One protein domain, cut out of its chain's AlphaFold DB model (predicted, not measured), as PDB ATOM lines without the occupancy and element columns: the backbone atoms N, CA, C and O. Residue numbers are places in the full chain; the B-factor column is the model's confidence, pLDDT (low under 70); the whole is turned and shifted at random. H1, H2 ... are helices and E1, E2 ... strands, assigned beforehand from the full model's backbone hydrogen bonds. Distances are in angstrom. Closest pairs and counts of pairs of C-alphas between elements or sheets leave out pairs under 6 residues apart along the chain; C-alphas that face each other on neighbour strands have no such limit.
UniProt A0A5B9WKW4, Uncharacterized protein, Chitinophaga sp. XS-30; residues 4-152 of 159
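Overview. This is residues 4 to 152 of the 159 residues of an uncharacterized protein of Chitinophaga sp. XS-30 (UniProt A0A5B9WKW4). One strongly twisted, antiparallel sheet of eight strands runs through the domain, with H2 and H4 packed on the same face of it and H3 and H5 set off from it. The sheet is branched: its longest strand, E4, has E2, E3 and E5 as neighbours, and E8 links E5 to the meander E6 E7 E8. The printed part has 149 residues with six named helices and eight named strands, in the order H1 H2 E1 H3 E2 E3 E4 E5 H4 H5 E6 E7 E8 H6, a mixed class. The whole is compact, with a radius of gyration of the C-alphas of 15.1 A, and its rounded outline spans 42 by 36 by 31 A.

Arrangement. H1, residues 4 to 7, grazes the sheet and only just touches H2, residues 13 to 20, only at the corner, with 3 pairs of C-alphas within 8 A; the closest are Ile 6 and Val 13, 5.8 A. E1, residues 21 to 23, is an edge strand beside E2, residues 45 to 47, with N 22 and O 46 2.9 A apart. H3, residues 28 to 33, is not on the sheet. E3, residues 54 to 56, E4, residues 59 to 68, and E5, residues 74 to 82, form a meander, each strand the antiparallel neighbour of the one before. E4 bends by 70 degrees at residue 62; E2 and E3 lie on one side of it, E5 on the other. N 45 and O 66 are 3.0 A apart, N 56 and O 59 2.9 A, N 67 and O 75 2.8 A. H2 is 8.3 A over the sheet, over E4 but only just not over E2, on which 2 of its C-alphas fall, and runs across at 80 degrees to E4 on the local plane. H4, residues 84 to 94, is 7.7 A over the sheet, on the same face as H2 and only just over E5, on which 3 of its C-alphas fall; it runs along it at 11 degrees on the local plane. H5, residues 102 to 107, is not on the sheet. E6, residues 112 to 115, E7, residues 121 to 126, and E8, residues 138 to 145, form a second meander. N 113 and O 124 are 2.8 A apart, N 123 and O 143 2.9 A, and E5 and E8 have N 78 and O 142 at 2.8 A. H6, residues 149 to 152, grazes the sheet. Every O i to N i+4 pair is within hydrogen-bond range in H2, H3, H4 and H5; H1 and H6 are too short for one.

Along the chain. H1 begins at C-alpha 4 (3.609, -39.779, -21.029). E4 is 24.9 A long, E5 24.1 A, E8 22.0 A, E7 16.7 A and H4 15.7 A. H6 ends at C-alpha 152 (14.006, -57.789, -12.462).

Size, cuts and confidence. The C-alphas of Asp 23 and Glu 103, the two farthest apart, are 42.5 A apart. The printed part has no cut. The links H3 to E2 and E7 to E8 are long, with 11 residues each. The mean pLDDT of the printed part is 88.0; residues 28 to 36, 50 to 51 and 128 to 134 are under 70.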
ATOM      1  N   ASP A   4       3.746 -40.553 -22.273       92.00
ATOM      2  CA  ASP A   4       3.609 -39.779 -21.029       92.00
ATOM      3  C   ASP A   4       2.374 -40.182 -20.199       92.00
ATOM      4  O   ASP A   4       2.472 -40.457 -19.004       92.00
ATOM      5  N   LYS A   5       1.206 -40.319 -20.836       88.38
ATOM      6  CA  LYS A   5      -0.060 -40.665 -20.162       88.38
ATOM      7  C   LYS A   5      -0.198 -42.138 -19.789       88.38
ATOM      8  O   LYS A   5      -1.125 -42.481 -19.056       88.38
ATOM      9  N   ILE A   6       0.666 -42.993 -20.328       92.88
ATOM     10  CA  ILE A   6       0.649 -44.440 -20.100       92.88
ATOM     11  C   ILE A   6       1.608 -44.797 -18.981       92.88
ATOM     12  O   ILE A   6       1.234 -45.532 -18.074       92.88
ATOM     13  N   ILE A   7       2.835 -44.284 -19.039       92.31
ATOM     14  CA  ILE A   7       3.904 -44.725 -18.140       92.31
ATOM     15  C   ILE A   7       3.913 -43.989 -16.802       92.31
ATOM     16  O   ILE A   7       4.679 -44.353 -15.927       92.31
ATOM     17  N   THR A   8       3.060 -42.976 -16.626       89.25
ATOM     18  CA  THR A   8       2.906 -42.234 -15.361       89.25
ATOM     19  C   THR A   8       1.848 -42.825 -14.428       89.25
ATOM     20  O   THR A   8       1.620 -42.290 -13.344       89.25
ATOM     21  N   LYS A   9       1.166 -43.907 -14.831       91.56
ATOM     22  CA  LYS A   9       0.101 -44.539 -14.043       91.56
ATOM     23  C   LYS A   9       0.228 -46.054 -14.076       91.56
ATOM     24  O   LYS A   9       0.171 -46.661 -15.144       91.56
ATOM     25  N   GLU A  10       0.274 -46.667 -12.897       93.94
ATOM     26  CA  GLU A  10       0.327 -48.127 -12.751       93.94
ATOM     27  C   GLU A  10      -0.793 -48.831 -13.536       93.94
ATOM     28  O   GLU A  10      -0.554 -49.812 -14.231       93.94
ATOM     29  N   SER A  11      -2.017 -48.291 -13.498       94.00
ATOM     30  CA  SER A  11      -3.199 -48.930 -14.085       94.00
ATOM     31  C   SER A  11      -3.186 -49.032 -15.614       94.00
ATOM     32  O   SER A  11      -3.925 -49.838 -16.173       94.00
ATOM     33  N   THR A  12      -2.418 -48.190 -16.310       95.25
ATOM     34  CA  THR A  12      -2.416 -48.133 -17.783       95.25
ATOM     35  C   THR A  12      -1.313 -48.971 -18.412       95.25
ATOM     36  O   THR A  12      -1.462 -49.410 -19.553       95.25
ATOM     37  N   VAL A  13      -0.221 -49.219 -17.687       95.56
ATOM     38  CA  VAL A  13       0.938 -49.937 -18.227       95.56
ATOM     39  C   VAL A  13       0.623 -51.398 -18.588       95.56
ATOM     40  O   VAL A  13       0.958 -51.788 -19.708       95.56
ATOM     41  N   PRO A  14      -0.052 -52.205 -17.740       95.19
ATOM     42  CA  PRO A  14      -0.403 -53.584 -18.084       95.19
ATOM     43  C   PRO A  14      -1.193 -53.689 -19.390       95.19
ATOM     44  O   PRO A  14      -0.790 -54.428 -20.283       95.19
ATOM     45  N   GLY A  15      -2.252 -52.883 -19.544       94.81
ATOM     46  CA  GLY A  15      -3.075 -52.877 -20.758       94.81
ATOM     47  C   GLY A  15      -2.281 -52.478 -22.002       94.81
ATOM     48  O   GLY A  15      -2.388 -53.126 -23.038       94.81
ATOM     49  N   PHE A  16      -1.401 -51.478 -21.886       95.25
ATOM     50  CA  PHE A  16      -0.502 -51.114 -22.980       95.25
ATOM     51  C   PHE A  16       0.410 -52.277 -23.396       95.25
ATOM     52  O   PHE A  16       0.571 -52.518 -24.597       95.25
ATOM     53  N   ILE A  17       0.982 -53.003 -22.428       95.25
ATOM     54  CA  ILE A  17       1.829 -54.167 -22.707       95.25
ATOM     55  C   ILE A  17       1.015 -55.262 -23.398       95.25
ATOM     56  O   ILE A  17       1.421 -55.757 -24.448       95.25
ATOM     57  N   ASP A  18      -0.137 -55.610 -22.837       93.94
ATOM     58  CA  ASP A  18      -0.949 -56.730 -23.307       93.94
ATOM     59  C   ASP A  18      -1.512 -56.475 -24.725       93.94
ATOM     60  O   ASP A  18      -1.638 -57.407 -25.518       93.94
ATOM     61  N   GLU A  19      -1.769 -55.215 -25.094       93.38
ATOM     62  CA  GLU A  19      -2.242 -54.833 -26.434       93.38
ATOM     63  C   GLU A  19      -1.129 -54.701 -27.488       93.38
ATOM     64  O   GLU A  19      -1.365 -54.947 -28.674       93.38
ATOM     65  N   ASN A  20       0.071 -54.247 -27.100       93.56
ATOM     66  CA  ASN A  20       1.102 -53.819 -28.061       93.56
ATOM     67  C   ASN A  20       2.305 -54.772 -28.152       93.56
ATOM     68  O   ASN A  20       3.155 -54.585 -29.032       93.56
ATOM     69  N   PHE A  21       2.397 -55.777 -27.274       94.38
ATOM     70  CA  PHE A  21       3.555 -56.661 -27.166       94.38
ATOM     71  C   PHE A  21       3.189 -58.128 -27.397       94.38
ATOM     72  O   PHE A  21       2.106 -58.587 -27.056       94.38
ATOM     73  N   SER A  22       4.138 -58.883 -27.945       93.69
ATOM     74  CA  SER A  22       4.066 -60.339 -28.053       93.69
ATOM     75  C   SER A  22       5.100 -60.986 -27.154       93.69
ATOM     76  O   SER A  22       6.124 -60.377 -26.822       93.69
ATOM     77  N   ASP A  23       4.873 -62.261 -26.852       92.88
ATOM     78  CA  ASP A  23       5.871 -63.146 -26.268       92.88
ATOM     79  C   ASP A  23       7.208 -63.017 -26.997       92.88
ATOM     80  O   ASP A  23       7.300 -62.975 -28.231       92.88
ATOM     81  N   PHE A  24       8.264 -62.923 -26.202       86.25
ATOM     82  CA  PHE A  24       9.614 -62.783 -26.697       86.25
ATOM     83  C   PHE A  24      10.573 -63.539 -25.800       86.25
ATOM     84  O   PHE A  24      10.657 -63.277 -24.607       86.25
ATOM     85  N   ALA A  25      11.334 -64.447 -26.393       79.50
ATOM     86  CA  ALA A  25      12.466 -65.074 -25.743       79.50
ATOM     87  C   ALA A  25      13.727 -64.596 -26.461       79.50
ATOM     88  O   ALA A  25      14.002 -65.022 -27.580       79.50
ATOM     89  N   MET A  26      14.483 -63.694 -25.833       71.12
ATOM     90  CA  MET A  26      15.833 -63.395 -26.303       71.12
ATOM     91  C   MET A  26      16.744 -64.516 -25.813       71.12
ATOM     92  O   MET A  26      16.872 -64.711 -24.600       71.12
ATOM     93  N   SER A  27      17.371 -65.264 -26.720       70.00
ATOM     94  CA  SER A  27      18.292 -66.311 -26.286       70.00
ATOM     95  C   SER A  27      19.478 -65.689 -25.542       70.00
ATOM     96  O   SER A  27      19.947 -64.594 -25.871       70.00
ATOM     97  N   LYS A  28      20.012 -66.393 -24.535       66.56
ATOM     98  CA  LYS A  28      21.234 -65.963 -23.829       66.56
ATOM     99  C   LYS A  28      22.381 -65.668 -24.794       66.56
ATOM    100  O   LYS A  28      23.115 -64.703 -24.603       66.56
ATOM    101  N   MET A  29      22.505 -66.478 -25.846       66.50
ATOM    102  CA  MET A  29      23.532 -66.312 -26.867       66.50
ATOM    103  C   MET A  29      23.353 -65.003 -27.649       66.50
ATOM    104  O   MET A  29      24.339 -64.323 -27.915       66.50
ATOM    105  N   GLU A  30      22.121 -64.620 -27.990       65.88
ATOM    106  CA  GLU A  30      21.840 -63.330 -28.629       65.88
ATOM    107  C   GLU A  30      22.160 -62.168 -27.690       65.88
ATOM    108  O   GLU A  30      22.868 -61.252 -28.105       65.88
ATOM    109  N   LYS A  31      21.749 -62.238 -26.414       66.06
ATOM    110  CA  LYS A  31      22.079 -61.219 -25.396       66.06
ATOM    111  C   LYS A  31      23.591 -61.000 -25.271       66.06
ATOM    112  O   LYS A  31      24.053 -59.862 -25.290       66.06
ATOM    113  N   GLN A  32      24.363 -62.084 -25.183       67.00
ATOM    114  CA  GLN A  32      25.823 -62.040 -25.049       67.00
ATOM    115  C   GLN A  32      26.518 -61.532 -26.316       67.00
ATOM    116  O   GLN A  32      27.369 -60.647 -26.235       67.00
ATOM    117  N   LYS A  33      26.147 -62.054 -27.494       63.94
ATOM    118  CA  LYS A  33      26.758 -61.656 -28.775       63.94
ATOM    119  C   LYS A  33      26.491 -60.194 -29.115       63.94
ATOM    120  O   LYS A  33      27.362 -59.532 -29.668       63.94
ATOM    121  N   THR A  34      25.307 -59.692 -28.773       59.50
ATOM    122  CA  THR A  34      24.908 -58.307 -29.060       59.50
ATOM    123  C   THR A  34      25.292 -57.328 -27.954       59.50
ATOM    124  O   THR A  34      25.092 -56.128 -28.127       59.50
ATOM    125  N   ARG A  35      25.845 -57.819 -26.829       64.50
ATOM    126  CA  ARG A  35      26.052 -57.033 -25.600       64.50
ATOM    127  C   ARG A  35      24.801 -56.216 -25.262       64.50
ATOM    128  O   ARG A  35      24.899 -55.035 -24.936       64.50
ATOM    129  N   HIS A  36      23.630 -56.840 -25.415       69.75
ATOM    130  CA  HIS A  36      22.361 -56.141 -25.279       69.75
ATOM    131  C   HIS A  36      22.255 -55.550 -23.867       69.75
ATOM    132  O   HIS A  36      22.560 -56.260 -22.905       69.75
ATOM    133  N   PRO A  37      21.777 -54.308 -23.692       71.94
ATOM    134  CA  PRO A  37      21.735 -53.672 -22.371       71.94
ATOM    135  C   PRO A  37      20.874 -54.433 -21.350       71.94
ATOM    136  O   PRO A  37      21.144 -54.413 -20.157       71.94
ATOM    137  N   LEU A  38      19.884 -55.190 -21.831       77.00
ATOM    138  CA  LEU A  38      19.029 -56.073 -21.020       77.00
ATOM    139  C   LEU A  38      19.644 -57.460 -20.749       77.00
ATOM    140  O   LEU A  38      18.920 -58.428 -20.506       77.00
ATOM    141  N   ILE A  39      20.969 -57.609 -20.835       75.75
ATOM    142  CA  ILE A  39      21.635 -58.880 -20.519       75.75
ATOM    143  C   ILE A  39      21.453 -59.269 -19.048       75.75
ATOM    144  O   ILE A  39      21.262 -60.449 -18.762       75.75
ATOM    145  N   LEU A  40      21.439 -58.282 -18.147       79.75
ATOM    146  CA  LEU A  40      21.245 -58.480 -16.708       79.75
ATOM    147  C   LEU A  40      19.771 -58.454 -16.285       79.75
ATOM    148  O   LEU A  40      19.464 -58.897 -15.186       79.75
ATOM    149  N   ASN A  41      18.860 -58.019 -17.160       84.50
ATOM    150  CA  ASN A  41      17.444 -57.839 -16.837       84.50
ATOM    151  C   ASN A  41      16.562 -58.931 -17.461       84.50
ATOM    152  O   ASN A  41      16.824 -59.442 -18.563       84.50
ATOM    153  N   LYS A  42      15.492 -59.302 -16.755       89.12
ATOM    154  CA  LYS A  42      14.446 -60.194 -17.261       89.12
ATOM    155  C   LYS A  42      13.633 -59.469 -18.327       89.12
ATOM    156  O   LYS A  42      13.308 -58.297 -18.199       89.12
ATOM    157  N   VAL A  43      13.317 -60.182 -19.403       90.38
ATOM    158  CA  VAL A  43      12.533 -59.679 -20.537       90.38
ATOM    159  C   VAL A  43      11.770 -60.859 -21.117       90.38
ATOM    160  O   VAL A  43      12.383 -61.894 -21.378       90.38
ATOM    161  N   ASN A  44      10.464 -60.710 -21.327       91.88
ATOM    162  CA  ASN A  44       9.635 -61.746 -21.960       91.88
ATOM    163  C   ASN A  44       8.625 -61.199 -22.985       91.88
ATOM    164  O   ASN A  44       7.737 -61.925 -23.448       91.88
ATOM    165  N   ARG A  45       8.739 -59.911 -23.331       93.69
ATOM    166  CA  ARG A  45       7.837 -59.205 -24.241       93.69
ATOM    167  C   ARG A  45       8.614 -58.244 -25.145       93.69
ATOM    168  O   ARG A  45       9.539 -57.570 -24.688       93.69
ATOM    169  N   LYS A  46       8.208 -58.154 -26.414       91.88
ATOM    170  CA  LYS A  46       8.675 -57.142 -27.383       91.88
ATOM    171  C   LYS A  46       7.498 -56.558 -28.155       91.88
ATOM    172  O   LYS A  46       6.486 -57.239 -28.310       91.88
ATOM    173  N   LEU A  47       7.644 -55.342 -28.672       91.12
ATOM    174  CA  LEU A  47       6.626 -54.720 -29.520       91.12
ATOM    175  C   LEU A  47       6.302 -55.570 -30.762       91.12
ATOM    176  O   LEU A  47       7.201 -56.085 -31.429       91.12
ATOM    177  N   VAL A  48       5.010 -55.664 -31.093       84.50
ATOM    178  CA  VAL A  48       4.510 -56.404 -32.273       84.50
ATOM    179  C   VAL A  48       4.486 -55.545 -33.533       84.50
ATOM    180  O   VAL A  48       4.564 -56.077 -34.635       84.50
ATOM    181  N   GLN A  49       4.356 -54.223 -33.388       77.56
ATOM    182  CA  GLN A  49       4.127 -53.305 -34.508       77.56
ATOM    183  C   GLN A  49       5.438 -52.675 -35.006       77.56
ATOM    184  O   GLN A  49       5.873 -51.667 -34.439       77.56
ATOM    185  N   PRO A  50       6.069 -53.204 -36.074       61.66
ATOM    186  CA  PRO A  50       7.184 -52.523 -36.719       61.66
ATOM    187  C   PRO A  50       6.723 -51.184 -37.317       61.66
ATOM    188  O   PRO A  50       5.669 -51.101 -37.944       61.66
ATOM    189  N   GLY A  51       7.518 -50.128 -37.126       68.19
ATOM    190  CA  GLY A  51       7.323 -48.820 -37.772       68.19
ATOM    191  C   GLY A  51       6.433 -47.813 -37.032       68.19
ATOM    192  O   GLY A  51       6.346 -46.663 -37.460       68.19
ATOM    193  N   LYS A  52       5.803 -48.182 -35.909       83.56
ATOM    194  CA  LYS A  52       5.103 -47.210 -35.056       83.56
ATOM    195  C   LYS A  52       6.128 -46.423 -34.237       83.56
ATOM    196  O   LYS A  52       6.807 -46.989 -33.387       83.56
ATOM    197  N   ALA A  53       6.229 -45.119 -34.486       89.75
ATOM    198  CA  ALA A  53       7.096 -44.238 -33.709       89.75
ATOM    199  C   ALA A  53       6.511 -44.019 -32.307       89.75
ATOM    200  O   ALA A  53       5.354 -43.602 -32.175       89.75
ATOM    201  N   TYR A  54       7.307 -44.266 -31.271       93.25
ATOM    202  CA  TYR A  54       6.974 -43.968 -29.879       93.25
ATOM    203  C   TYR A  54       7.813 -42.793 -29.386       93.25
ATOM    204  O   TYR A  54       8.951 -42.617 -29.820       93.25
ATOM    205  N   MET A  55       7.226 -41.966 -28.527       95.25
ATOM    206  CA  MET A  55       7.859 -40.767 -27.989       95.25
ATOM    207  C   MET A  55       7.593 -40.650 -26.491       95.25
ATOM    208  O   MET A  55       6.577 -41.154 -26.003       95.25
ATOM    209  N   LEU A  56       8.514 -39.993 -25.789       95.31
ATOM    210  CA  LEU A  56       8.354 -39.582 -24.401       95.31
ATOM    211  C   LEU A  56       8.806 -38.129 -24.213       95.31
ATOM    212  O   LEU A  56       9.980 -37.806 -24.396       95.31
ATOM    213  N   PHE A  57       7.864 -37.264 -23.849       94.38
ATOM    214  CA  PHE A  57       8.029 -35.814 -23.766       94.38
ATOM    215  C   PHE A  57       8.664 -35.235 -25.037       94.38
ATOM    216  O   PHE A  57       9.583 -34.421 -24.995       94.38
ATOM    217  N   GLY A  58       8.202 -35.723 -26.195       90.88
ATOM    218  CA  GLY A  58       8.721 -35.331 -27.508       90.88
ATOM    219  C   GLY A  58      10.057 -35.974 -27.904       90.88
ATOM    220  O   GLY A  58      10.521 -35.748 -29.021       90.88
ATOM    221  N   ASN A  59      10.663 -36.805 -27.049       92.00
ATOM    222  CA  ASN A  59      11.895 -37.525 -27.369       92.00
ATOM    223  C   ASN A  59      11.587 -38.870 -28.035       92.00
ATOM    224  O   ASN A  59      10.773 -39.629 -27.503       92.00
ATOM    225  N   PRO A  60      12.228 -39.212 -29.166       92.50
ATOM    226  CA  PRO A  60      12.006 -40.490 -29.826       92.50
ATOM    227  C   PRO A  60      12.517 -41.649 -28.966       92.50
ATOM    228  O   PRO A  60      13.622 -41.610 -28.424       92.50
ATOM    229  N   ILE A  61      11.707 -42.701 -28.885       92.25
ATOM    230  CA  ILE A  61      12.084 -43.961 -28.254       92.25
ATOM    231  C   ILE A  61      12.567 -44.909 -29.350       92.25
ATOM    232  O   ILE A  61      11.830 -45.210 -30.291       92.25
ATOM    233  N   ASN A  62      13.809 -45.364 -29.214       88.31
ATOM    234  CA  ASN A  62      14.491 -46.209 -30.186       88.31
ATOM    235  C   ASN A  62      13.965 -47.647 -30.132       88.31
ATOM    236  O   ASN A  62      13.666 -48.231 -31.167       88.31
ATOM    237  N   ASP A  63      13.823 -48.190 -28.920       88.94
ATOM    238  CA  ASP A  63      13.348 -49.551 -28.673       88.94
ATOM    239  C   ASP A  63      12.522 -49.614 -27.386       88.94
ATOM    240  O   ASP A  63      12.743 -48.846 -26.446       88.94
ATOM    241  N   ILE A  64      11.581 -50.561 -27.331       92.19
ATOM    242  CA  ILE A  64      10.795 -50.841 -26.129       92.19
ATOM    243  C   ILE A  64      10.728 -52.344 -25.886       92.19
ATOM    244  O   ILE A  64      10.314 -53.118 -26.753       92.19
ATOM    245  N   TYR A  65      11.076 -52.737 -24.666       93.12
ATOM    246  CA  TYR A  65      10.948 -54.103 -24.172       93.12
ATOM    247  C   TYR A  65      10.119 -54.121 -22.898       93.12
ATOM    248  O   TYR A  65      10.013 -53.109 -22.206       93.12
ATOM    249  N   ALA A  66       9.550 -55.279 -22.574       94.94
ATOM    250  CA  ALA A  66       8.843 -55.438 -21.315       94.94
ATOM    251  C   ALA A  66       9.117 -56.789 -20.647       94.94
ATOM    252  O   ALA A  66       9.496 -57.785 -21.280       94.94
ATOM    253  N   PHE A  67       8.884 -56.805 -19.344       94.94
ATOM    254  CA  PHE A  67       8.759 -57.996 -18.533       94.94
ATOM    255  C   PHE A  67       7.386 -58.005 -17.866       94.94
ATOM    256  O   PHE A  67       6.992 -57.035 -17.226       94.94
ATOM    257  N   ARG A  68       6.650 -59.103 -18.025       94.81
ATOM    258  CA  ARG A  68       5.388 -59.381 -17.330       94.81
ATOM    259  C   ARG A  68       5.581 -60.632 -16.490       94.81
ATOM    260  O   ARG A  68       5.783 -61.707 -17.054       94.81
ATOM    261  N   LYS A  69       5.561 -60.490 -15.163       93.12
ATOM    262  CA  LYS A  69       5.652 -61.633 -14.234       93.12
ATOM    263  C   LYS A  69       4.280 -62.286 -14.047       93.12
ATOM    264  O   LYS A  69       4.190 -63.509 -14.022       93.12
ATOM    265  N   ASP A  70       3.234 -61.468 -13.981       93.31
ATOM    266  CA  ASP A  70       1.827 -61.857 -13.870       93.31
ATOM    267  C   ASP A  70       0.931 -60.717 -14.404       93.31
ATOM    268  O   ASP A  70       1.431 -59.778 -15.026       93.31
ATOM    269  N   GLU A  71      -0.385 -60.789 -14.183       91.88
ATOM    270  CA  GLU A  71      -1.357 -59.791 -14.657       91.88
ATOM    271  C   GLU A  71      -1.145 -58.381 -14.078       91.88
ATOM    272  O   GLU A  71      -1.522 -57.396 -14.719       91.88
ATOM    273  N   ARG A  72      -0.509 -58.243 -12.911       91.38
ATOM    274  CA  ARG A  72      -0.301 -56.958 -12.222       91.38
ATOM    275  C   ARG A  72       1.150 -56.504 -12.240       91.38
ATOM    276  O   ARG A  72       1.396 -55.314 -12.370       91.38
ATOM    277  N   SER A  73       2.090 -57.434 -12.151       96.38
ATOM    278  CA  SER A  73       3.519 -57.149 -12.031       96.38
ATOM    279  C   SER A  73       4.159 -56.918 -13.401       96.38
ATOM    280  O   SER A  73       4.091 -57.788 -14.284       96.38
ATOM    281  N   PHE A  74       4.804 -55.767 -13.587       96.94
ATOM    282  CA  PHE A  74       5.438 -55.411 -14.852       96.94
ATOM    283  C   PHE A  74       6.746 -54.628 -14.701       96.94
ATOM    284  O   PHE A  74       7.017 -53.965 -13.700       96.94
ATOM    285  N   CYS A  75       7.521 -54.641 -15.782       97.38
ATOM    286  CA  CYS A  75       8.580 -53.684 -16.047       97.38
ATOM    287  C   CYS A  75       8.589 -53.318 -17.535       97.38
ATOM    288  O   CYS A  75       8.559 -54.203 -18.391       97.38
ATOM    289  N   LEU A  76       8.641 -52.028 -17.847       96.44
ATOM    290  CA  LEU A  76       8.894 -51.487 -19.179       96.44
ATOM    291  C   LEU A  76      10.317 -50.943 -19.239       96.44
ATOM    292  O   LEU A  76      10.756 -50.255 -18.327       96.44
ATOM    293  N   TYR A  77      11.002 -51.209 -20.346       95.19
ATOM    294  CA  TYR A  77      12.317 -50.661 -20.650       95.19
ATOM    295  C   TYR A  77      12.212 -49.832 -21.926       95.19
ATOM    296  O   TYR A  77      11.991 -50.390 -23.004       95.19
ATOM    297  N   LEU A  78      12.362 -48.516 -21.807       94.69
ATOM    298  CA  LEU A  78      12.373 -47.582 -22.930       94.69
ATOM    299  C   LEU A  78      13.823 -47.215 -23.243       94.69
ATOM    300  O   LEU A  78      14.548 -46.769 -22.358       94.69
ATOM    301  N   PHE A  79      14.246 -47.379 -24.491       92.38
ATOM    302  CA  PHE A  79      15.600 -47.054 -24.939       92.38
ATOM    303  C   PHE A  79      15.603 -45.723 -25.672       92.38
ATOM    304  O   PHE A  79      14.906 -45.577 -26.674       92.38
ATOM    305  N   LEU A  80      16.403 -44.765 -25.206       91.88
ATOM    306  CA  LEU A  80      16.467 -43.422 -25.780       91.88
ATOM    307  C   LEU A  80      17.918 -42.994 -26.022       91.88
ATOM    308  O   LEU A  80      18.827 -43.370 -25.279       91.88
ATOM    309  N   SER A  81      18.125 -42.170 -27.048       90.88
ATOM    310  CA  SER A  81      19.355 -41.389 -27.229       90.88
ATOM    311  C   SER A  81      19.095 -39.974 -26.703       90.88
ATOM    312  O   SER A  81      18.379 -39.211 -27.345       90.88
ATOM    313  N   ILE A  82      19.654 -39.633 -25.542       89.62
ATOM    314  CA  ILE A  82      19.363 -38.407 -24.786       89.62
ATOM    315  C   ILE A  82      20.541 -37.433 -24.902       89.62
ATOM    316  O   ILE A  82      21.678 -37.788 -24.601       89.62
ATOM    317  N   ASP A  83      20.272 -36.199 -25.323       90.38
ATOM    318  CA  ASP A  83      21.175 -35.054 -25.142       90.38
ATOM    319  C   ASP A  83      20.727 -34.169 -23.963       90.38
ATOM    320  O   ASP A  83      19.774 -34.474 -23.247       90.38
ATOM    321  N   ALA A  84      21.424 -33.049 -23.749       87.19
ATOM    322  CA  ALA A  84      21.091 -32.095 -22.694       87.19
ATOM    323  C   ALA A  84      19.644 -31.587 -22.748       87.19
ATOM    324  O   ALA A  84      18.987 -31.519 -21.713       87.19
ATOM    325  N   GLY A  85      19.154 -31.240 -23.940       91.12
ATOM    326  CA  GLY A  85      17.795 -30.726 -24.108       91.12
ATOM    327  C   GLY A  85      16.753 -31.815 -23.881       91.12
ATOM    328  O   GLY A  85      15.757 -31.595 -23.200       91.12
ATOM    329  N   SER A  86      17.034 -33.019 -24.375       92.25
ATOM    330  CA  SER A  86      16.190 -34.200 -24.200       92.25
ATOM    331  C   SER A  86      16.012 -34.552 -22.722       92.25
ATOM    332  O   SER A  86      14.900 -34.849 -22.288       92.25
ATOM    333  N   LEU A  87      17.100 -34.484 -21.942       93.75
ATOM    334  CA  LEU A  87      17.058 -34.697 -20.497       93.75
ATOM    335  C   LEU A  87      16.187 -33.639 -19.810       93.75
ATOM    336  O   LEU A  87      15.332 -33.999 -19.006       93.75
ATOM    337  N   GLY A  88      16.351 -32.367 -20.191       94.44
ATOM    338  CA  GLY A  88      15.509 -31.270 -19.711       94.44
ATOM    339  C   GLY A  88      14.023 -31.535 -19.945       94.44
ATOM    340  O   GLY A  88      13.243 -31.473 -19.006       94.44
ATOM    341  N   HIS A  89      13.632 -31.957 -21.153       94.44
ATOM    342  CA  HIS A  89      12.232 -32.286 -21.451       94.44
ATOM    343  C   HIS A  89      11.683 -33.449 -20.611       94.44
ATOM    344  O   HIS A  89      10.504 -33.455 -20.259       94.44
ATOM    345  N   ILE A  90      12.514 -34.449 -20.301       94.88
ATOM    346  CA  ILE A  90      12.111 -35.575 -19.446       94.88
ATOM    347  C   ILE A  90      11.857 -35.094 -18.016       94.88
ATOM    348  O   ILE A  90      10.845 -35.460 -17.417       94.88
ATOM    349  N   VAL A  91      12.745 -34.251 -17.490       95.25
ATOM    350  CA  VAL A  91      12.604 -33.650 -16.159       95.25
ATOM    351  C   VAL A  91      11.420 -32.687 -16.106       95.25
ATOM    352  O   VAL A  91      10.646 -32.741 -15.159       95.25
ATOM    353  N   ASP A  92      11.194 -31.872 -17.133       94.50
ATOM    354  CA  ASP A  92      10.008 -31.011 -17.221       94.50
ATOM    355  C   ASP A  92       8.710 -31.836 -17.231       94.50
ATOM    356  O   ASP A  92       7.692 -31.427 -16.672       94.50
ATOM    357  N   GLY A  93       8.750 -33.016 -17.856       94.38
ATOM    358  CA  GLY A  93       7.616 -33.924 -17.971       94.38
ATOM    359  C   GLY A  93       7.275 -34.687 -16.688       94.38
ATOM    360  O   GLY A  93       6.099 -34.807 -16.338       94.38
ATOM    361  N   PHE A  94       8.279 -35.211 -15.981       94.81
ATOM    362  CA  PHE A  94       8.083 -35.964 -14.735       94.81
ATOM    363  C   PHE A  94       8.167 -35.105 -13.463       94.81
ATOM    364  O   PHE A  94       7.705 -35.532 -12.404       94.81
ATOM    365  N   GLY A  95       8.732 -33.903 -13.556       94.62
ATOM    366  CA  GLY A  95       9.187 -33.104 -12.421       94.62
ATOM    367  C   GLY A  95      10.637 -33.414 -12.035       94.62
ATOM    368  O   GLY A  95      11.296 -34.269 -12.630       94.62
ATOM    369  N   MET A  96      11.150 -32.731 -11.007       96.06
ATOM    370  CA  MET A  96      12.511 -32.991 -10.529       96.06
ATOM    371  C   MET A  96      12.631 -34.402  -9.922       96.06
ATOM    372  O   MET A  96      11.762 -34.797  -9.138       96.06
ATOM    373  N   PRO A  97      13.693 -35.153 -10.261       97.38
ATOM    374  CA  PRO A  97      13.978 -36.456  -9.664       97.38
ATOM    375  C   PRO A  97      14.193 -36.350  -8.150       97.38
ATOM    376  O   PRO A  97      14.659 -35.335  -7.636       97.38
ATOM    377  N   GLN A  98      13.840 -37.408  -7.423       97.31
ATOM    378  CA  GLN A  98      13.787 -37.409  -5.955       97.31
ATOM    379  C   GLN A  98      15.099 -37.840  -5.286       97.31
ATOM    380  O   GLN A  98      15.236 -37.702  -4.073       97.31
ATOM    381  N   ASN A  99      16.049 -38.377  -6.055       97.44
ATOM    382  CA  ASN A  99      17.300 -38.949  -5.554       97.44
ATOM    383  C   ASN A  99      18.533 -38.051  -5.756       97.44
ATOM    384  O   ASN A  99      19.633 -38.476  -5.415       97.44
ATOM    385  N   VAL A 100      18.368 -36.849  -6.313       96.62
ATOM    386  CA  VAL A 100      19.464 -35.907  -6.581       96.62
ATOM    387  C   VAL A 100      19.069 -34.497  -6.158       96.62
ATOM    388  O   VAL A 100      17.884 -34.152  -6.130       96.62
ATOM    389  N   THR A 101      20.052 -33.664  -5.827       94.62
ATOM    390  CA  THR A 101      19.809 -32.232  -5.626       94.62
ATOM    391  C   THR A 101      19.746 -31.496  -6.968       94.62
ATOM    392  O   THR A 101      20.135 -32.020  -8.012       94.62
ATOM    393  N   ALA A 102      19.266 -30.248  -6.958       93.62
ATOM    394  CA  ALA A 102      19.329 -29.400  -8.148       93.62
ATOM    395  C   ALA A 102      20.782 -29.150  -8.597       93.62
ATOM    396  O   ALA A 102      21.042 -29.080  -9.791       93.62
ATOM    397  N   GLU A 103      21.726 -29.056  -7.655       95.25
ATOM    398  CA  GLU A 103      23.150 -28.878  -7.958       95.25
ATOM    399  C   GLU A 103      23.739 -30.113  -8.652       95.25
ATOM    400  O   GLU A 103      24.367 -29.980  -9.703       95.25
ATOM    401  N   ASP A 104      23.469 -31.313  -8.129       93.62
ATOM    402  CA  ASP A 104      23.895 -32.580  -8.744       93.62
ATOM    403  C   ASP A 104      23.311 -32.734 -10.154       93.62
ATOM    404  O   ASP A 104      23.991 -33.164 -11.084       93.62
ATOM    405  N   TYR A 105      22.049 -32.335 -10.345       93.81
ATOM    406  CA  TYR A 105      21.401 -32.370 -11.653       93.81
ATOM    407  C   TYR A 105      22.079 -31.434 -12.666       93.81
ATOM    408  O   TYR A 105      22.432 -31.867 -13.766       93.81
ATOM    409  N   GLU A 106      22.303 -30.170 -12.294       91.88
ATOM    410  CA  GLU A 106      22.948 -29.172 -13.158       91.88
ATOM    411  C   GLU A 106      24.400 -29.550 -13.493       91.88
ATOM    412  O   GLU A 106      24.866 -29.357 -14.619       91.88
ATOM    413  N   THR A 107      25.117 -30.136 -12.530       91.62
ATOM    414  CA  THR A 107      26.505 -30.599 -12.706       91.62
ATOM    415  C   THR A 107      26.615 -31.980 -13.351       91.62
ATOM    416  O   THR A 107      27.705 -32.363 -13.780       91.62
ATOM    417  N   ARG A 108      25.491 -32.693 -13.498       88.69
ATOM    418  CA  ARG A 108      25.406 -34.083 -13.969       88.69
ATOM    419  C   ARG A 108      26.181 -35.079 -13.113       88.69
ATOM    420  O   ARG A 108      26.704 -36.064 -13.634       88.69
ATOM    421  N   ASP A 109      26.251 -34.823 -11.813       90.81
ATOM    422  CA  ASP A 109      26.875 -35.723 -10.849       90.81
ATOM    423  C   ASP A 109      25.849 -36.735 -10.321       90.81
ATOM    424  O   ASP A 109      25.352 -36.646  -9.201       90.81
ATOM    425  N   PHE A 110      25.452 -37.675 -11.182       91.81
ATOM    426  CA  PHE A 110      24.525 -38.744 -10.820       91.81
ATOM    427  C   PHE A 110      24.731 -40.000 -11.668       91.81
ATOM    428  O   PHE A 110      24.986 -39.933 -12.870       91.81
ATOM    429  N   ASP A 111      24.549 -41.168 -11.050       90.06
ATOM    430  CA  ASP A 111      24.550 -42.453 -11.761       90.06
ATOM    431  C   ASP A 111      23.194 -42.741 -12.430       90.06
ATOM    432  O   ASP A 111      23.121 -43.370 -13.489       90.06
ATOM    433  N   PHE A 112      22.107 -42.291 -11.798       94.69
ATOM    434  CA  PHE A 112      20.736 -42.455 -12.270       94.69
ATOM    435  C   PHE A 112      19.816 -41.387 -11.673       94.69
ATOM    436  O   PHE A 112      20.122 -40.786 -10.644       94.69
ATOM    437  N   LEU A 113      18.657 -41.194 -12.297       96.88
ATOM    438  CA  LEU A 113      17.575 -40.336 -11.822       96.88
ATOM    439  C   LEU A 113      16.349 -41.189 -11.495       96.88
ATOM    440  O   LEU A 113      16.042 -42.118 -12.241       96.88
ATOM    441  N   ALA A 114      15.653 -40.874 -10.405       97.25
ATOM    442  CA  ALA A 114      14.513 -41.644  -9.919       97.25
ATOM    443  C   ALA A 114      13.283 -40.776  -9.644       97.25
ATOM    444  O   ALA A 114      13.376 -39.714  -9.024       97.25
ATOM    445  N   TRP A 115      12.121 -41.285 -10.044       97.25
ATOM    446  CA  TRP A 115      10.808 -40.749  -9.705       97.25
ATOM    447  C   TRP A 115       9.921 -41.869  -9.169       97.25
ATOM    448  O   TRP A 115       9.920 -42.975  -9.705       97.25
ATOM    449  N   HIS A 116       9.107 -41.552  -8.165       95.69
ATOM    450  CA  HIS A 116       8.204 -42.494  -7.506       95.69
ATOM    451  C   HIS A 116       6.734 -42.039  -7.595       95.69
ATOM    452  O   HIS A 116       6.137 -41.666  -6.576       95.69
ATOM    453  N   PRO A 117       6.113 -41.999  -8.794       93.44
ATOM    454  CA  PRO A 117       4.668 -41.820  -8.886       93.44
ATOM    455  C   PRO A 117       3.908 -42.911  -8.106       93.44
ATOM    456  O   PRO A 117       4.423 -44.005  -7.885       93.44
ATOM    457  N   PRO A 118       2.649 -42.674  -7.703       93.69
ATOM    458  CA  PRO A 118       1.880 -43.682  -6.979       93.69
ATOM    459  C   PRO A 118       1.794 -45.020  -7.734       93.69
ATOM    460  O   PRO A 118       1.218 -45.090  -8.821       93.69
ATOM    461  N   GLY A 119       2.342 -46.075  -7.125       94.31
ATOM    462  CA  GLY A 119       2.276 -47.454  -7.623       94.31
ATOM    463  C   GLY A 119       3.344 -47.841  -8.650       94.31
ATOM    464  O   GLY A 119       3.337 -48.983  -9.097       94.31
ATOM    465  N   ILE A 120       4.251 -46.935  -9.030       96.12
ATOM    466  CA  ILE A 120       5.347 -47.231  -9.962       96.12
ATOM    467  C   ILE A 120       6.635 -46.505  -9.582       96.12
ATOM    468  O   ILE A 120       6.613 -45.378  -9.098       96.12
ATOM    469  N   ASP A 121       7.756 -47.126  -9.911       97.06
ATOM    470  CA  ASP A 121       9.081 -46.531  -9.909       97.06
ATOM    471  C   ASP A 121       9.517 -46.277 -11.352       97.06
ATOM    472  O   ASP A 121       9.333 -47.121 -12.237       97.06
ATOM    473  N   ILE A 122      10.084 -45.096 -11.589       97.25
ATOM    474  CA  ILE A 122      10.661 -44.691 -12.867       97.25
ATOM    475  C   ILE A 122      12.133 -44.375 -12.635       97.25
ATOM    476  O   ILE A 122      12.458 -43.494 -11.842       97.25
ATOM    477  N   LEU A 123      13.022 -45.067 -13.343       96.31
ATOM    478  CA  LEU A 123      14.467 -44.881 -13.248       96.31
ATOM    479  C   LEU A 123      15.027 -44.529 -14.620       96.31
ATOM    480  O   LEU A 123      14.763 -45.237 -15.586       96.31
ATOM    481  N   LEU A 124      15.836 -43.478 -14.710       95.62
ATOM    482  CA  LEU A 124      16.622 -43.145 -15.895       95.62
ATOM    483  C   LEU A 124      18.096 -43.357 -15.583       95.62
ATOM    484  O   LEU A 124      18.620 -42.752 -14.654       95.62
ATOM    485  N   TYR A 125      18.778 -44.171 -16.380       92.69
ATOM    486  CA  TYR A 125      20.210 -44.410 -16.218       92.69
ATOM    487  C   TYR A 125      20.905 -44.600 -17.563       92.69
ATOM    488  O   TYR A 125      20.316 -45.054 -18.551       92.69
ATOM    489  N   GLU A 126      22.185 -44.240 -17.603       88.06
ATOM    490  CA  GLU A 126      23.014 -44.445 -18.783       88.06
ATOM    491  C   GLU A 126      23.318 -45.935 -18.974       88.06
ATOM    492  O   GLU A 126      23.595 -46.661 -18.017       88.06
ATOM    493  N   TYR A 127      23.377 -46.395 -20.225       78.81
ATOM    494  CA  TYR A 127      23.944 -47.705 -20.526       78.81
ATOM    495  C   TYR A 127      25.135 -47.577 -21.472       78.81
ATOM    496  O   TYR A 127      25.056 -47.096 -22.601       78.81
ATOM    497  N   ARG A 128      26.288 -48.057 -21.006       66.38
ATOM    498  CA  ARG A 128      27.574 -47.872 -21.698       66.38
ATOM    499  C   ARG A 128      27.877 -48.953 -22.745       66.38
ATOM    500  O   ARG A 128      28.995 -49.032 -23.243       66.38
ATOM    501  N   TRP A 129      26.921 -49.835 -23.044       58.56
ATOM    502  CA  TRP A 129      27.136 -51.034 -23.864       58.56
ATOM    503  C   TRP A 129      26.414 -50.903 -25.218       58.56
ATOM    504  O   TRP A 129      25.189 -50.937 -25.286       58.56
ATOM    505  N   GLY A 130      27.170 -50.731 -26.312       55.16
ATOM    506  CA  GLY A 130      26.632 -50.659 -27.679       55.16
ATOM    507  C   GLY A 130      27.644 -50.154 -28.720       55.16
ATOM    508  O   GLY A 130      28.567 -49.422 -28.385       55.16
ATOM    509  N   ALA A 131      27.479 -50.561 -29.986       44.47
ATOM    510  CA  ALA A 131      28.500 -50.435 -31.042       44.47
ATOM    511  C   ALA A 131      28.559 -49.083 -31.787       44.47
ATOM    512  O   ALA A 131      29.458 -48.885 -32.598       44.47
ATOM    513  N   VAL A 132      27.632 -48.152 -31.542       53.31
ATOM    514  CA  VAL A 132      27.626 -46.835 -32.206       53.31
ATOM    515  C   VAL A 132      27.232 -45.767 -31.195       53.31
ATOM    516  O   VAL A 132      26.138 -45.836 -30.628       53.31
ATOM    517  N   GLN A 133      28.137 -44.819 -30.961       59.28
ATOM    518  CA  GLN A 133      27.877 -43.592 -30.213       59.28
ATOM    519  C   GLN A 133      27.432 -42.513 -31.205       59.28
ATOM    520  O   GLN A 133      28.121 -42.254 -32.192       59.28
ATOM    521  N   GLU A 134      26.272 -41.905 -30.964       69.00
ATOM    522  CA  GLU A 134      25.895 -40.657 -31.628       69.00
ATOM    523  C   GLU A 134      26.663 -39.517 -30.935       69.00
ATOM    524  O   GLU A 134      26.579 -39.408 -29.707       69.00
ATOM    525  N   PRO A 135      27.426 -38.676 -31.659       74.12
ATOM    526  CA  PRO A 135      28.152 -37.573 -31.037       74.12
ATOM    527  C   PRO A 135      27.214 -36.666 -30.228       74.12
ATOM    528  O   PRO A 135      26.209 -36.190 -30.749       74.12
ATOM    529  N   GLY A 136      27.548 -36.431 -28.957       77.12
ATOM    530  CA  GLY A 136      26.784 -35.548 -28.068       77.12
ATOM    531  C   GLY A 136      25.514 -36.152 -27.455       77.12
ATOM    532  O   GLY A 136      24.832 -35.445 -26.717       77.12
ATOM    533  N   LYS A 137      25.206 -37.432 -27.709       82.81
ATOM    534  CA  LYS A 137      24.075 -38.131 -27.084       82.81
ATOM    535  C   LYS A 137      24.522 -39.315 -26.244       82.81
ATOM    536  O   LYS A 137      25.374 -40.107 -26.652       82.81
ATOM    537  N   THR A 138      23.848 -39.487 -25.119       85.44
ATOM    538  CA  THR A 138      23.990 -40.648 -24.253       85.44
ATOM    539  C   THR A 138      22.861 -41.631 -24.499       85.44
ATOM    540  O   THR A 138      21.681 -41.281 -24.515       85.44
ATOM    541  N   LYS A 139      23.221 -42.901 -24.650       88.44
ATOM    542  CA  LYS A 139      22.248 -43.983 -24.683       88.44
ATOM    543  C   LYS A 139      21.765 -44.282 -23.267       88.44
ATOM    544  O   LYS A 139      22.567 -44.621 -22.399       88.44
ATOM    545  N   SER A 140      20.464 -44.152 -23.056       91.56
ATOM    546  CA  SER A 140      19.841 -44.250 -21.737       91.56
ATOM    547  C   SER A 140      18.669 -45.220 -21.761       91.56
ATOM    548  O   SER A 140      18.036 -45.426 -22.801       91.56
ATOM    549  N   ILE A 141      18.399 -45.818 -20.606       93.75
ATOM    550  CA  ILE A 141      17.209 -46.632 -20.368       93.75
ATOM    551  C   ILE A 141      16.326 -45.874 -19.392       93.75
ATOM    552  O   ILE A 141      16.819 -45.395 -18.374       93.75
ATOM    553  N   ILE A 142      15.037 -45.793 -19.708       95.88
ATOM    554  CA  ILE A 142      14.003 -45.490 -18.724       95.88
ATOM    555  C   ILE A 142      13.326 -46.807 -18.353       95.88
ATOM    556  O   ILE A 142      12.680 -47.440 -19.192       95.88
ATOM    557  N   GLU A 143      13.519 -47.231 -17.112       96.19
ATOM    558  CA  GLU A 143      12.854 -48.372 -16.490       96.19
ATOM    559  C   GLU A 143      11.585 -47.878 -15.792       96.19
ATOM    560  O   GLU A 143      11.646 -46.927 -15.023       96.19
ATOM    561  N   VAL A 144      10.434 -48.495 -16.076       97.56
ATOM    562  CA  VAL A 144       9.145 -48.187 -15.431       97.56
ATOM    563  C   VAL A 144       8.568 -49.476 -14.875       97.56
ATOM    564  O   VAL A 144       8.215 -50.375 -15.642       97.56
ATOM    565  N   THR A 145       8.457 -49.591 -13.557       97.69
ATOM    566  CA  THR A 145       8.102 -50.856 -12.907       97.69
ATOM    567  C   THR A 145       7.250 -50.649 -11.663       97.69
ATOM    568  O   THR A 145       7.336 -49.618 -11.017       97.69
ATOM    569  N   ASN A 146       6.430 -51.636 -11.311       96.94
ATOM    570  CA  ASN A 146       5.804 -51.745  -9.988       96.94
ATOM    571  C   ASN A 146       6.382 -52.919  -9.176       96.94
ATOM    572  O   ASN A 146       5.743 -53.439  -8.260       96.94
ATOM    573  N   MET A 147       7.569 -53.391  -9.557       95.94
ATOM    574  CA  MET A 147       8.231 -54.550  -8.973       95.94
ATOM    575  C   MET A 147       9.487 -54.125  -8.218       95.94
ATOM    576  O   MET A 147      10.124 -53.131  -8.551       95.94
ATOM    577  N   HIS A 148       9.892 -54.931  -7.238       91.44
ATOM    578  CA  HIS A 148      11.184 -54.737  -6.590       91.44
ATOM    579  C   HIS A 148      12.319 -55.007  -7.587       91.44
ATOM    580  O   HIS A 148      12.251 -55.972  -8.349       91.44
ATOM    581  N   HIS A 149      13.390 -54.212  -7.557       85.12
ATOM    582  CA  HIS A 149      14.474 -54.322  -8.540       85.12
ATOM    583  C   HIS A 149      15.111 -55.727  -8.583       85.12
ATOM    584  O   HIS A 149      15.384 -56.259  -9.657       85.12
ATOM    585  N   ASP A 150      15.239 -56.401  -7.434       86.19
ATOM    586  CA  ASP A 150      15.740 -57.786  -7.364       86.19
ATOM    587  C   ASP A 150      14.899 -58.790  -8.174       86.19
ATOM    588  O   ASP A 150      15.422 -59.786  -8.681       86.19
ATOM    589  N   ASP A 151      13.595 -58.538  -8.342       88.06
ATOM    590  CA  ASP A 151      12.735 -59.376  -9.178       88.06
ATOM    591  C   ASP A 151      13.037 -59.216 -10.674       88.06
ATOM    592  O   ASP A 151      12.688 -60.106 -11.460       88.06
ATOM    593  N   LEU A 152      13.686 -58.120 -11.074       88.62
ATOM    594  CA  LEU A 152      14.006 -57.789 -12.462       88.62
ATOM    595  C   LEU A 152      15.353 -58.363 -12.906       88.62
ATOM    596  O   LEU A 152      15.571 -58.537 -14.104       88.62
TER     597      LEU A 152